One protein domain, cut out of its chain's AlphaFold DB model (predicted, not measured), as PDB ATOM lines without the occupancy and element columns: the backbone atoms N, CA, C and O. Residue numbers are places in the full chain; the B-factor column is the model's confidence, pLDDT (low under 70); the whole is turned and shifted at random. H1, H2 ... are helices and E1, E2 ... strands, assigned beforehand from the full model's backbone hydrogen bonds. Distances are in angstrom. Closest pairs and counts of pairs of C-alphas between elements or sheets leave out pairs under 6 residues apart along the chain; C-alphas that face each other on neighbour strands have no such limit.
ATOM      1  N   LYS A  14     -13.189   5.627  38.534       64.81
ATOM      2  CA  LYS A  14     -14.433   6.375  38.315       64.81
ATOM      3  C   LYS A  14     -14.540   6.908  36.881       64.81
ATOM      4  O   LYS A  14     -14.909   8.062  36.680       64.81
ATOM      5  N   ARG A  15     -14.292   6.059  35.869       65.81
ATOM      6  CA  ARG A  15     -14.336   6.422  34.426       65.81
ATOM      7  C   ARG A  15     -15.618   7.146  33.983       65.81
ATOM      8  O   ARG A  15     -15.624   7.798  32.942       65.81
ATOM      9  N   ALA A  16     -16.701   7.017  34.748       72.12
ATOM     10  CA  ALA A  16     -17.990   7.641  34.474       72.12
ATOM     11  C   ALA A  16     -18.075   9.133  34.851       72.12
ATOM     12  O   ALA A  16     -18.975   9.807  34.348       72.12
ATOM     13  N   TYR A  17     -17.184   9.643  35.705       78.69
ATOM     14  CA  TYR A  17     -17.291  10.985  36.277       78.69
ATOM     15  C   TYR A  17     -16.286  11.945  35.640       78.69
ATOM     16  O   TYR A  17     -15.115  11.617  35.446       78.69
ATOM     17  N   ILE A  18     -16.754  13.149  35.314       87.06
ATOM     18  CA  ILE A  18     -15.931  14.219  34.741       87.06
ATOM     19  C   ILE A  18     -15.672  15.235  35.855       87.06
ATOM     20  O   ILE A  18     -16.645  15.749  36.405       87.06
ATOM     21  N   PRO A  19     -14.415  15.533  36.216       91.00
ATOM     22  CA  PRO A  19     -14.143  16.525  37.245       91.00
ATOM     23  C   PRO A  19     -14.520  17.928  36.750       91.00
ATOM     24  O   PRO A  19     -14.376  18.252  35.564       91.00
ATOM     25  N   ILE A  20     -15.019  18.746  37.668       94.06
ATOM     26  CA  ILE A  20     -15.364  20.143  37.442       94.06
ATOM     27  C   ILE A  20     -14.318  21.006  38.135       94.06
ATOM     28  O   ILE A  20     -14.076  20.874  39.334       94.06
ATOM     29  N   TRP A  21     -13.717  21.906  37.366       96.25
ATOM     30  CA  TRP A  21     -12.672  22.811  37.825       96.25
ATOM     31  C   TRP A  21     -13.099  24.257  37.623       96.25
ATOM     32  O   TRP A  21     -13.753  24.567  36.630       96.25
ATOM     33  N   LYS A  22     -12.693  25.155  38.517       98.12
ATOM     34  CA  LYS A  22     -12.913  26.597  38.379       98.12
ATOM     35  C   LYS A  22     -11.577  27.317  38.261       98.12
ATOM     36  O   LYS A  22     -10.772  27.279  39.189       98.12
ATOM     37  N   CYS A  23     -11.339  27.976  37.128       98.25
ATOM     38  CA  CYS A  23     -10.102  28.727  36.922       98.25
ATOM     39  C   CYS A  23      -9.981  29.843  37.971       98.25
ATOM     40  O   CYS A  23     -10.918  30.626  38.148       98.25
ATOM     41  N   GLN A  24      -8.837  29.952  38.649       97.94
ATOM     42  CA  GLN A  24      -8.645  30.996  39.657       97.94
ATOM     43  C   GLN A  24      -8.619  32.406  39.075       97.94
ATOM     44  O   GLN A  24      -9.088  33.326  39.746       97.94
ATOM     45  N   LEU A  25      -8.134  32.577  37.842       97.56
ATOM     46  CA  LEU A  25      -8.019  33.891  37.214       97.56
ATOM     47  C   LEU A  25      -9.371  34.379  36.673       97.56
ATOM     48  O   LEU A  25      -9.938  35.330  37.198       97.56
ATOM     49  N   CYS A  26      -9.927  33.701  35.664       98.00
ATOM     50  CA  CYS A  26     -11.146  34.159  34.983       98.00
ATOM     51  C   CYS A  26     -12.455  33.618  35.571       98.00
ATOM     52  O   CYS A  26     -13.530  33.945  35.080       98.00
ATOM     53  N   LYS A  27     -12.385  32.765  36.602       97.62
ATOM     54  CA  LYS A  27     -13.541  32.141  37.274       97.62
ATOM     55  C   LYS A  27     -14.413  31.240  36.387       97.62
ATOM     56  O   LYS A  27     -15.428  30.740  36.871       97.62
ATOM     57  N   THR A  28     -14.003  30.965  35.148       98.12
ATOM     58  CA  THR A  28     -14.690  30.035  34.246       98.12
ATOM     59  C   THR A  28     -14.673  28.614  34.803       98.12
ATOM     60  O   THR A  28     -13.624  28.090  35.190       98.12
ATOM     61  N   THR A  29     -15.843  27.978  34.800       97.50
ATOM     62  CA  THR A  29     -16.014  26.574  35.182       97.50
ATOM     63  C   THR A  29     -15.782  25.666  33.978       97.50
ATOM     64  O   THR A  29     -16.459  25.779  32.958       97.50
ATOM     65  N   ILE A  30     -14.852  24.725  34.104       96.12
ATOM     66  CA  ILE A  30     -14.461  23.790  33.051       96.12
ATOM     67  C   ILE A  30     -14.806  22.375  33.497       96.12
ATOM     68  O   ILE A  30     -14.240  21.838  34.449       96.12
ATOM     69  N   LYS A  31     -15.735  21.753  32.771       93.94
ATOM     70  CA  LYS A  31     -16.147  20.360  32.975       93.94
ATOM     71  C   LYS A  31     -15.348  19.457  32.047       93.94
ATOM     72  O   LYS A  31     -15.814  19.130  30.956       93.94
ATOM     73  N   SER A  32     -14.115  19.115  32.412       89.69
ATOM     74  CA  SER A  32     -13.275  18.307  31.529       89.69
ATOM     75  C   SER A  32     -12.056  17.682  32.211       89.69
ATOM     76  O   SER A  32     -11.681  18.017  33.326       89.69
ATOM     77  N   ILE A  33     -11.419  16.771  31.475       89.06
ATOM     78  CA  ILE A  33     -10.103  16.196  31.749       89.06
ATOM     79  C   ILE A  33      -8.964  17.208  31.545       89.06
ATOM     80  O   ILE A  33      -9.124  18.212  30.839       89.06
ATOM     81  N   LEU A  34      -7.788  16.856  32.077       91.88
ATOM     82  CA  LEU A  34      -6.558  17.654  32.103       91.88
ATOM     83  C   LEU A  34      -6.225  18.359  30.781       91.88
ATOM     84  O   LEU A  34      -5.928  19.546  30.785       91.88
ATOM     85  N   GLY A  35      -6.339  17.677  29.638       92.19
ATOM     86  CA  GLY A  35      -6.012  18.276  28.338       92.19
ATOM     87  C   GLY A  35      -6.794  19.558  28.019       92.19
ATOM     88  O   GLY A  35      -6.249  20.460  27.394       92.19
ATOM     89  N   LYS A  36      -8.045  19.688  28.483       93.50
ATOM     90  CA  LYS A  36      -8.821  20.929  28.310       93.50
ATOM     91  C   LYS A  36      -8.432  22.021  29.297       93.50
ATOM     92  O   LYS A  36      -8.524  23.187  28.937       93.50
ATOM     93  N   LEU A  37      -7.993  21.656  30.503       95.62
ATOM     94  CA  LEU A  37      -7.444  22.622  31.455       95.62
ATOM     95  C   LEU A  37      -6.161  23.232  30.886       95.62
ATOM     96  O   LEU A  37      -6.042  24.447  30.837       95.62
ATOM     97  N   LEU A  38      -5.263  22.399  30.348       95.62
ATOM     98  CA  LEU A  38      -4.035  22.855  29.688       95.62
ATOM     99  C   LEU A  38      -4.335  23.737  28.465       95.62
ATOM    100  O   LEU A  38      -3.737  24.792  28.305       95.62
ATOM    101  N   GLN A  39      -5.319  23.364  27.638       94.25
ATOM    102  CA  GLN A  39      -5.773  24.230  26.542       94.25
ATOM    103  C   GLN A  39      -6.286  25.583  27.042       94.25
ATOM    104  O   GLN A  39      -5.984  26.598  26.427       94.25
ATOM    105  N   HIS A  40      -7.033  25.599  28.146       95.94
ATOM    106  CA  HIS A  40      -7.527  26.833  28.748       95.94
ATOM    107  C   HIS A  40      -6.405  27.708  29.323       95.94
ATOM    108  O   HIS A  40      -6.506  28.925  29.238       95.94
ATOM    109  N   ILE A  41      -5.342  27.117  29.879       96.62
ATOM    110  CA  ILE A  41      -4.188  27.861  30.409       96.62
ATOM    111  C   ILE A  41      -3.555  28.742  29.332       96.62
ATOM    112  O   ILE A  41      -3.326  29.916  29.591       96.62
ATOM    113  N   GLY A  42      -3.354  28.236  28.113       94.12
ATOM    114  CA  GLY A  42      -2.805  29.064  27.028       94.12
ATOM    115  C   GLY A  42      -3.757  30.137  26.478       94.12
ATOM    116  O   GLY A  42      -3.395  30.858  25.560       94.12
ATOM    117  N   LEU A  43      -4.974  30.288  27.022       93.75
ATOM    118  CA  LEU A  43      -5.757  31.516  26.808       93.75
ATOM    119  C   LEU A  43      -5.269  32.671  27.696       93.75
ATOM    120  O   LEU A  43      -5.512  33.830  27.364       93.75
ATOM    121  N   HIS A  44      -4.623  32.351  28.820       96.00
ATOM    122  CA  HIS A  44      -4.067  33.314  29.772       96.00
ATOM    123  C   HIS A  44      -2.570  33.519  29.573       96.00
ATOM    124  O   HIS A  44      -2.083  34.628  29.763       96.00
ATOM    125  N   GLU A  45      -1.861  32.455  29.199       95.56
ATOM    126  CA  GLU A  45      -0.419  32.462  28.965       95.56
ATOM    127  C   GLU A  45      -0.122  32.595  27.465       95.56
ATOM    128  O   GLU A  45      -0.793  31.985  26.632       95.56
ATOM    129  N   ASP A  46       0.897  33.377  27.110       93.62
ATOM    130  CA  ASP A  46       1.307  33.608  25.718       93.62
ATOM    131  C   ASP A  46       2.174  32.442  25.210       93.62
ATOM    132  O   ASP A  46       3.387  32.553  25.037       93.62
ATOM    133  N   LEU A  47       1.552  31.265  25.075       94.62
ATOM    134  CA  LEU A  47       2.240  30.032  24.697       94.62
ATOM    135  C   LEU A  47       2.370  29.925  23.169       94.62
ATOM    136  O   LEU A  47       1.353  29.774  22.481       94.62
ATOM    137  N   PRO A  48       3.599  29.934  22.625       93.19
ATOM    138  CA  PRO A  48       3.811  29.990  21.189       93.19
ATOM    139  C   PRO A  48       3.325  28.737  20.461       93.19
ATOM    140  O   PRO A  48       3.738  27.618  20.762       93.19
ATOM    141  N   CYS A  49       2.502  28.939  19.432       96.44
ATOM    142  CA  CYS A  49       2.216  27.958  18.386       96.44
ATOM    143  C   CYS A  49       2.554  28.575  17.024       96.44
ATOM    144  O   CYS A  49       1.730  29.278  16.437       96.44
ATOM    145  N   TYR A  50       3.769  28.330  16.534       97.38
ATOM    146  CA  TYR A  50       4.214  28.829  15.232       97.38
ATOM    147  C   TYR A  50       3.647  27.992  14.084       97.38
ATOM    148  O   TYR A  50       3.516  26.769  14.194       97.38
ATOM    149  N   CYS A  51       3.323  28.645  12.968       98.25
ATOM    150  CA  CYS A  51       3.054  27.936  11.724       98.25
ATOM    151  C   CYS A  51       4.336  27.256  11.217       98.25
ATOM    152  O   CYS A  51       5.412  27.842  11.253       98.25
ATOM    153  N   PHE A  52       4.228  26.008  10.756       97.62
ATOM    154  CA  PHE A  52       5.362  25.230  10.235       97.62
ATOM    155  C   PHE A  52       5.405  25.186   8.699       97.62
ATOM    156  O   PHE A  52       6.148  24.390   8.125       97.62
ATOM    157  N   ILE A  53       4.576  25.988   8.025       98.06
ATOM    158  CA  ILE A  53       4.588  26.114   6.567       98.06
ATOM    159  C   ILE A  53       5.667  27.120   6.173       98.06
ATOM    160  O   ILE A  53       5.726  28.219   6.719       98.06
ATOM    161  N   GLU A  54       6.519  26.732   5.226       97.50
ATOM    162  CA  GLU A  54       7.614  27.565   4.730       97.50
ATOM    163  C   GLU A  54       7.089  28.915   4.211       97.50
ATOM    164  O   GLU A  54       6.116  28.970   3.457       97.50
ATOM    165  N   GLY A  55       7.704  30.010   4.667       97.38
ATOM    166  CA  GLY A  55       7.280  31.377   4.344       97.38
ATOM    167  C   GLY A  55       6.088  31.906   5.155       97.38
ATOM    168  O   GLY A  55       5.575  32.977   4.834       97.38
ATOM    169  N   CYS A  56       5.625  31.191   6.188       97.88
ATOM    170  CA  CYS A  56       4.562  31.661   7.076       97.88
ATOM    171  C   CYS A  56       5.055  31.894   8.510       97.88
ATOM    172  O   CYS A  56       5.104  30.975   9.321       97.88
ATOM    173  N   ASP A  57       5.293  33.157   8.866       96.94
ATOM    174  CA  ASP A  57       5.762  33.553  10.206       96.94
ATOM    175  C   ASP A  57       4.616  33.813  11.200       96.94
ATOM    176  O   ASP A  57       4.733  34.583  12.158       96.94
ATOM    177  N   LYS A  58       3.439  33.222  10.959       97.50
ATOM    178  CA  LYS A  58       2.267  33.462  11.805       97.50
ATOM    179  C   LYS A  58       2.452  32.827  13.183       97.50
ATOM    180  O   LYS A  58       2.706  31.631  13.324       97.50
ATOM    181  N   TYR A  59       2.221  33.660  14.192       94.81
ATOM    182  CA  TYR A  59       2.195  33.316  15.605       94.81
ATOM    183  C   TYR A  59       0.754  33.183  16.107       94.81
ATOM    184  O   TYR A  59      -0.061  34.092  15.923       94.81
ATOM    185  N   LEU A  60       0.437  32.052  16.740       95.81
ATOM    186  CA  LEU A  60      -0.885  31.768  17.292       95.81
ATOM    187  C   LEU A  60      -0.779  31.431  18.784       95.81
ATOM    188  O   LEU A  60       0.142  30.743  19.209       95.81
ATOM    189  N   LYS A  61      -1.782  31.855  19.562       91.62
ATOM    190  CA  LYS A  61      -1.840  31.659  21.025       91.62
ATOM    191  C   LYS A  61      -2.323  30.276  21.465       91.62
ATOM    192  O   LYS A  61      -2.345  29.963  22.647       91.62
ATOM    193  N   SER A  62      -2.816  29.456  20.537       92.38
ATOM    194  CA  SER A  62      -3.328  28.131  20.879       92.38
ATOM    195  C   SER A  62      -3.204  27.148  19.726       92.38
ATOM    196  O   SER A  62      -3.293  27.518  18.551       92.38
ATOM    197  N   GLN A  63      -3.116  25.865  20.076       93.25
ATOM    198  CA  GLN A  63      -3.149  24.766  19.115       93.25
ATOM    199  C   GLN A  63      -4.413  24.805  18.233       93.25
ATOM    200  O   GLN A  63      -4.352  24.520  17.039       93.25
ATOM    201  N   GLY A  64      -5.572  25.158  18.806       93.19
ATOM    202  CA  GLY A  64      -6.825  25.245  18.051       93.19
ATOM    203  C   GLY A  64      -6.778  26.352  16.997       93.19
ATOM    204  O   GLY A  64      -7.171  26.131  15.854       93.19
ATOM    205  N   SER A  65      -6.228  27.509  17.364       95.44
ATOM    206  CA  SER A  65      -6.013  28.630  16.447       95.44
ATOM    207  C   SER A  65      -5.027  28.276  15.333       95.44
ATOM    208  O   SER A  65      -5.264  28.656  14.192       95.44
ATOM    209  N   LEU A  66      -3.972  27.508  15.634       97.06
ATOM    210  CA  LEU A  66      -3.036  27.011  14.623       97.06
ATOM    211  C   LEU A  66      -3.732  26.101  13.601       97.06
ATOM    212  O   LEU A  66      -3.567  26.306  12.406       97.06
ATOM    213  N   VAL A  67      -4.554  25.139  14.037       97.19
ATOM    214  CA  VAL A  67      -5.277  24.247  13.106       97.19
ATOM    215  C   VAL A  67      -6.234  25.032  12.204       97.19
ATOM    216  O   VAL A  67      -6.275  24.796  10.999       97.19
ATOM    217  N   VAL A  68      -6.968  25.998  12.766       97.56
ATOM    218  CA  VAL A  68      -7.856  26.876  11.987       97.56
ATOM    219  C   VAL A  68      -7.057  27.731  10.998       97.56
ATOM    220  O   VAL A  68      -7.475  27.889   9.855       97.56
ATOM    221  N   HIS A  69      -5.893  28.243  11.403       98.12
ATOM    222  CA  HIS A  69      -4.995  28.993  10.527       98.12
ATOM    223  C   HIS A  69      -4.455  28.133   9.373       98.12
ATOM    224  O   HIS A  69      -4.511  28.569   8.227       98.12
ATOM    225  N   LEU A  70      -4.002  26.905   9.644       98.31
ATOM    226  CA  LEU A  70      -3.536  25.974   8.611       98.31
ATOM    227  C   LEU A  70      -4.633  25.688   7.577       98.31
ATOM    228  O   LEU A  70      -4.379  25.717   6.373       98.31
ATOM    229  N   GLN A  71      -5.871  25.509   8.036       98.19
ATOM    230  CA  GLN A  71      -7.012  25.328   7.146       98.19
ATOM    231  C   GLN A  71      -7.312  26.595   6.326       98.19
ATOM    232  O   GLN A  71      -7.489  26.509   5.117       98.19
ATOM    233  N   ALA A  72      -7.378  27.768   6.959       98.19
ATOM    234  CA  ALA A  72      -7.833  28.993   6.299       98.19
ATOM    235  C   ALA A  72      -6.766  29.651   5.407       98.19
ATOM    236  O   ALA A  72      -7.099  30.229   4.378       98.19
ATOM    237  N   SER A  73      -5.495  29.595   5.806       98.25
ATOM    238  CA  SER A  73      -4.394  30.291   5.128       98.25
ATOM    239  C   SER A  73      -3.575  29.382   4.217       98.25
ATOM    240  O   SER A  73      -2.953  29.877   3.284       98.25
ATOM    241  N   HIS A  74      -3.583  28.068   4.462       97.69
ATOM    242  CA  HIS A  74      -2.794  27.100   3.693       97.69
ATOM    243  C   HIS A  74      -3.639  25.989   3.057       97.69
ATOM    244  O   HIS A  74      -3.077  25.103   2.422       97.69
ATOM    245  N   ASN A  75      -4.970  26.024   3.223       97.50
ATOM    246  CA  ASN A  75      -5.893  24.977   2.770       97.50
ATOM    247  C   ASN A  75      -5.449  23.562   3.195       97.50
ATOM    248  O   ASN A  75      -5.668  22.586   2.483       97.50
ATOM    249  N   LEU A  76      -4.783  23.463   4.350       97.94
ATOM    250  CA  LEU A  76      -4.174  22.231   4.832       97.94
ATOM    251  C   LEU A  76      -4.992  21.688   5.999       97.94
ATOM    252  O   LEU A  76      -4.882  22.167   7.132       97.94
ATOM    253  N   MET A  77      -5.818  20.679   5.732       97.50
ATOM    254  CA  MET A  77      -6.504  19.954   6.796       97.50
ATOM    255  C   MET A  77      -5.632  18.819   7.331       97.50
ATOM    256  O   MET A  77      -4.799  18.267   6.622       97.50
ATOM    257  N   VAL A  78      -5.869  18.413   8.583       96.44
ATOM    258  CA  VAL A  78      -5.125  17.312   9.225       96.44
ATOM    259  C   VAL A  78      -5.118  16.010   8.399       96.44
ATOM    260  O   VAL A  78      -4.054  15.405   8.320       96.44
ATOM    261  N   PRO A  79      -6.226  15.566   7.763       97.25
ATOM    262  CA  PRO A  79      -6.209  14.363   6.923       97.25
ATOM    263  C   PRO A  79      -5.363  14.483   5.648       97.25
ATOM    264  O   PRO A  79      -4.964  13.458   5.107       97.25
ATOM    265  N   ASP A  80      -5.100  15.709   5.189       97.50
ATOM    266  CA  ASP A  80      -4.351  15.993   3.959       97.50
ATOM    267  C   ASP A  80      -2.855  16.240   4.237       97.50
ATOM    268  O   ASP A  80      -2.063  16.414   3.311       97.50
ATOM    269  N   MET A  81      -2.448  16.265   5.513       97.81
ATOM    270  CA  MET A  81      -1.054  16.457   5.911       97.81
ATOM    271  C   MET A  81      -0.205  15.241   5.548       97.81
ATOM    272  O   MET A  81      -0.572  14.096   5.820       97.81
ATOM    273  N   ASN A  82       0.996  15.490   5.024       97.94
ATOM    274  CA  ASN A  82       1.999  14.435   4.923       97.94
ATOM    275  C   ASN A  82       2.562  14.068   6.312       97.94
ATOM    276  O   ASN A  82       2.357  14.778   7.302       97.94
ATOM    277  N   SER A  83       3.308  12.962   6.382       98.00
ATOM    278  CA  SER A  83       3.876  12.455   7.641       98.00
ATOM    279  C   SER A  83       4.710  13.505   8.393       98.00
ATOM    280  O   SER A  83       4.551  13.673   9.601       98.00
ATOM    281  N   HIS A  84       5.537  14.279   7.678       97.94
ATOM    282  CA  HIS A  84       6.373  15.320   8.280       97.94
ATOM    283  C   HIS A  84       5.533  16.462   8.878       97.94
ATOM    284  O   HIS A  84       5.730  16.832  10.031       97.94
ATOM    285  N   GLN A  85       4.556  16.987   8.134       97.88
ATOM    286  CA  GLN A  85       3.650  18.044   8.609       97.88
ATOM    287  C   GLN A  85       2.831  17.592   9.822       97.88
ATOM    288  O   GLN A  85       2.691  18.332  10.796       97.88
ATOM    289  N   TYR A  86       2.322  16.360   9.785       98.12
ATOM    290  CA  TYR A  86       1.587  15.787  10.905       98.12
ATOM    291  C   TYR A  86       2.475  15.657  12.149       98.12
ATOM    292  O   TYR A  86       2.044  16.025  13.243       98.12
ATOM    293  N   HIS A  87       3.720  15.194  11.987       98.00
ATOM    294  CA  HIS A  87       4.689  15.104  13.079       98.00
ATOM    295  C   HIS A  87       4.980  16.477  13.690       98.00
ATOM    296  O   HIS A  87       4.861  16.638  14.901       98.00
ATOM    297  N   ARG A  88       5.249  17.497  12.861       98.06
ATOM    298  CA  ARG A  88       5.446  18.880  13.330       98.06
ATOM    299  C   ARG A  88       4.250  19.409  14.116       98.06
ATOM    300  O   ARG A  88       4.422  20.027  15.166       98.06
ATOM    301  N   LEU A  89       3.030  19.136  13.655       97.69
ATOM    302  CA  LEU A  89       1.823  19.518  14.386       97.69
ATOM    303  C   LEU A  89       1.721  18.808  15.750       97.69
ATOM    304  O   LEU A  89       1.258  19.424  16.714       97.69
ATOM    305  N   GLN A  90       2.135  17.537  15.850       97.56
ATOM    306  CA  GLN A  90       2.185  16.832  17.137       97.56
ATOM    307  C   GLN A  90       3.275  17.390  18.056       97.56
ATOM    308  O   GLN A  90       2.974  17.629  19.220       97.56
ATOM    309  N   GLU A  91       4.477  17.683  17.550       97.62
ATOM    310  CA  GLU A  91       5.554  18.311  18.334       97.62
ATOM    311  C   GLU A  91       5.080  19.627  18.960       97.62
ATOM    312  O   GLU A  91       5.138  19.795  20.176       97.62
ATOM    313  N   ILE A  92       4.504  20.528  18.154       96.75
ATOM    314  CA  ILE A  92       3.971  21.810  18.644       96.75
ATOM    315  C   ILE A  92       2.901  21.578  19.713       96.75
ATOM    316  O   ILE A  92       2.869  22.265  20.734       96.75
ATOM    317  N   ARG A  93       2.019  20.595  19.502       96.19
ATOM    318  CA  ARG A  93       0.984  20.239  20.473       96.19
ATOM    319  C   ARG A  93       1.586  19.743  21.786       96.19
ATOM    320  O   ARG A  93       1.102  20.130  22.848       96.19
ATOM    321  N   GLU A  94       2.579  18.870  21.729       96.19
ATOM    322  CA  GLU A  94       3.239  18.311  22.907       96.19
ATOM    323  C   GLU A  94       3.996  19.390  23.674       96.19
ATOM    324  O   GLU A  94       3.770  19.529  24.876       96.19
ATOM    325  N   THR A  95       4.779  20.222  22.979       96.50
ATOM    326  CA  THR A  95       5.458  21.381  23.568       96.50
ATOM    327  C   THR A  95       4.455  22.321  24.230       96.50
ATOM    328  O   THR A  95       4.611  22.644  25.403       96.50
ATOM    329  N   TYR A  96       3.369  22.692  23.545       96.50
ATOM    330  CA  TYR A  96       2.322  23.544  24.117       96.50
ATOM    331  C   TYR A  96       1.725  22.943  25.397       96.50
ATOM    332  O   TYR A  96       1.545  23.641  26.397       96.50
ATOM    333  N   LEU A  97       1.412  21.641  25.396       94.69
ATOM    334  CA  LEU A  97       0.855  20.962  26.568       94.69
ATOM    335  C   LEU A  97       1.874  20.857  27.707       94.69
ATOM    336  O   LEU A  97       1.488  20.981  28.868       94.69
ATOM    337  N   GLN A  98       3.147  20.622  27.397       95.75
ATOM    338  CA  GLN A  98       4.229  20.572  28.375       95.75
ATOM    339  C   GLN A  98       4.456  21.941  29.019       95.75
ATOM    340  O   GLN A  98       4.507  22.030  30.244       95.75
ATOM    341  N   GLU A  99       4.504  23.007  28.223       96.75
ATOM    342  CA  GLU A  99       4.628  24.378  28.721       96.75
ATOM    343  C   GLU A  99       3.408  24.783  29.553       96.75
ATOM    344  O   GLU A  99       3.558  25.266  30.674       96.75
ATOM    345  N   SER A 100       2.193  24.466  29.091       96.00
ATOM    346  CA  SER A 100       0.953  24.725  29.842       96.00
ATOM    347  C   SER A 100       0.951  24.075  31.231       96.00
ATOM    348  O   SER A 100       0.381  24.624  32.173       96.00
ATOM    349  N   ARG A 101       1.574  22.896  31.389       95.56
ATOM    350  CA  ARG A 101       1.606  22.180  32.679       95.56
ATOM    351  C   ARG A 101       2.346  22.953  33.763       95.56
ATOM    352  O   ARG A 101       1.979  22.806  34.924       95.56
ATOM    353  N   LYS A 102       3.326  23.788  33.404       96.31
ATOM    354  CA  LYS A 102       4.095  24.601  34.363       96.31
ATOM    355  C   LYS A 102       3.213  25.583  35.138       96.31
ATOM    356  O   LYS A 102       3.546  25.956  36.254       96.31
ATOM    357  N   TYR A 103       2.067  25.954  34.570       96.75
ATOM    358  CA  TYR A 103       1.139  26.923  35.148       96.75
ATOM    359  C   TYR A 103      -0.096  26.276  35.781       96.75
ATOM    360  O   TYR A 103      -1.014  26.969  36.216       96.75
ATOM    361  N   LEU A 104      -0.162  24.945  35.829       95.25
ATOM    362  CA  LEU A 104      -1.373  24.248  36.247       95.25
ATOM    363  C   LEU A 104      -1.775  24.593  37.684       95.25
ATOM    364  O   LEU A 104      -2.930  24.943  37.904       95.25
ATOM    365  N   ASP A 105      -0.822  24.611  38.616       95.25
ATOM    366  CA  ASP A 105      -1.081  24.963  40.018       95.25
ATOM    367  C   ASP A 105      -1.424  26.453  40.203       95.25
ATOM    368  O   ASP A 105      -2.094  26.819  41.161       95.25
ATOM    369  N   ARG A 106      -1.041  27.329  39.263       96.62
ATOM    370  CA  ARG A 106      -1.414  28.754  39.288       96.62
ATOM    371  C   ARG A 106      -2.894  28.959  38.957       96.62
ATOM    372  O   ARG A 106      -3.551  29.814  39.543       96.62
ATOM    373  N   TYR A 107      -3.418  28.213  37.985       97.50
ATOM    374  CA  TYR A 107      -4.782  28.405  37.474       97.50
ATOM    375  C   TYR A 107      -5.799  27.419  38.043       97.50
ATOM    376  O   TYR A 107      -6.984  27.754  38.144       97.50
ATOM    377  N   PHE A 108      -5.343  26.216  38.379       96.06
ATOM    378  CA  PHE A 108      -6.137  25.094  38.863       96.06
ATOM    379  C   PHE A 108      -5.429  24.368  40.023       96.06
ATOM    380  O   PHE A 108      -5.198  23.158  39.929       96.06
ATOM    381  N   PRO A 109      -5.092  25.070  41.122       94.94
ATOM    382  CA  PRO A 109      -4.610  24.412  42.329       94.94
ATOM    383  C   PRO A 109      -5.700  23.500  42.921       94.94
ATOM    384  O   PRO A 109      -6.851  23.517  42.467       94.94
ATOM    385  N   PRO A 110      -5.385  22.693  43.945       92.19
ATOM    386  CA  PRO A 110      -6.358  21.798  44.559       92.19
ATOM    387  C   PRO A 110      -7.690  22.429  44.957       92.19
ATOM    388  O   PRO A 110      -8.735  21.808  44.784       92.19
ATOM    389  N   GLU A 111      -7.668  23.675  45.413       94.50
ATOM    390  CA  GLU A 111      -8.839  24.431  45.856       94.50
ATOM    391  C   GLU A 111      -9.745  24.850  44.687       94.50
ATOM    392  O   GLU A 111     -10.900  25.218  44.887       94.50
ATOM    393  N   SER A 112      -9.242  24.791  43.450       95.50
ATOM    394  CA  SER A 112     -10.029  25.021  42.236       95.50
ATOM    395  C   SER A 112     -10.855  23.813  41.807       95.50
ATOM    396  O   SER A 112     -11.691  23.946  40.905       95.50
ATOM    397  N   PHE A 113     -10.624  22.638  42.393       95.19
ATOM    398  CA  PHE A 113     -11.512  21.502  42.202       95.19
ATOM    399  C   PHE A 113     -12.846  21.793  42.894       95.19
ATOM    400  O   PHE A 113     -12.886  22.069  44.089       95.19
ATOM    401  N   VAL A 114     -13.938  21.735  42.134       94.75
ATOM    402  CA  VAL A 114     -15.278  22.002  42.668       94.75
ATOM    403  C   VAL A 114     -15.905  20.692  43.123       94.75
ATOM    404  O   VAL A 114     -16.165  20.486  44.301       94.75
ATOM    405  N   GLU A 115     -16.132  19.791  42.173       92.88
ATOM    406  CA  GLU A 115     -16.806  18.520  42.407       92.88
ATOM    407  C   GLU A 115     -16.614  17.591  41.204       92.88
ATOM    408  O   GLU A 115     -16.069  17.968  40.160       92.88
ATOM    409  N   PHE A 116     -17.100  16.361  41.325       90.25
ATOM    410  CA  PHE A 116     -17.320  15.519  40.161       90.25
ATOM    411  C   PHE A 116     -18.693  15.820  39.572       90.25
ATOM    412  O   PHE A 116     -19.687  15.912  40.278       90.25
ATOM    413  N   CYS A 117     -18.758  15.926  38.250       85.75
ATOM    414  CA  CYS A 117     -20.019  16.003  37.539       85.75
ATOM    415  C   CYS A 117     -20.765  14.672  37.724       85.75
ATOM    416  O   CYS A 117     -20.491  13.699  37.018       85.75
ATOM    417  N   ASP A 118     -21.725  14.640  38.654       75.38
ATOM    418  CA  ASP A 118     -22.611  13.490  38.925       75.38
ATOM    419  C   ASP A 118     -23.561  13.183  37.771       75.38
ATOM    420  O   ASP A 118     -24.182  12.114  37.670       75.38
TER     421      ASP A 118
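This is residues 14 to 118 of the 214 residues of an uncharacterized protein of Steinernema carpocapsae (UniProt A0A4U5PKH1). A small sheet of three strands, E2 E1 E3, makes one end of this elongated domain; two helices, H2 and the long H3, make the other, with the short H1 between. The loop of residues 42 to 62 runs out to the helical end and folds back, and tiny H4 leads from H3 to E3. The 105 printed residues hold four named helices and three named strands, in the order E1, E2, H1, H2, H3, H4, E3; the sheet is antiparallel and the class is mixed, helices and strands. It is only just loose, close to compact, with a radius of gyration of the C-alphas of 15.8 A and spans of 45 by 29 by 21 A.

E1, residues 18 to 22, and E2, residues 29 to 31, form an antiparallel hairpin, with N 30 and O 21 within hydrogen-bond range at 2.8 A. E3, residues 113 to 117, is also antiparallel to E1, with N 20 and O 115 2.8 A apart. H1, residues 34 to 41, is on the sheet but only grazes it, with residues 34 to 40. H3, residues 83 to 101, touches H1 with residues 97 to 101 alone, about perpendicular at 77 degrees; the closest C-alphas, of Leu 38 and Ser 100, are 5.3 A apart. H2, residues 63 to 74, forms a helical hairpin with H3, opposite ways at a shallow tilt of 31 degrees; they only just touch, with 3 pairs of C-alphas within 8 A, the closest being Gln 63 and Arg 93 at 6.3 A. H4, residues 104 to 107, touches H1, the closest C-alphas being Ile 41 and Tyr 107 at 7.1 A. Each O i to N i+4 pair in H1, H2 and H3 is within hydrogen-bond range; H4 is too short for one.

E1 begins with C-alpha 18 at (-15.931, 14.219, 34.741) and measures 13.2 A. H2 measures 15.6 A and H3 27.0 A; E3 ends with C-alpha 117 at (-20.019, 16.003, 37.539).

The C-alphas farthest apart, of Gly 55 and Asp 118, are 49.1 A apart. The printed part has no cut, H1 to H2 is the long link, and residues 14 to 15 have pLDDT under 70.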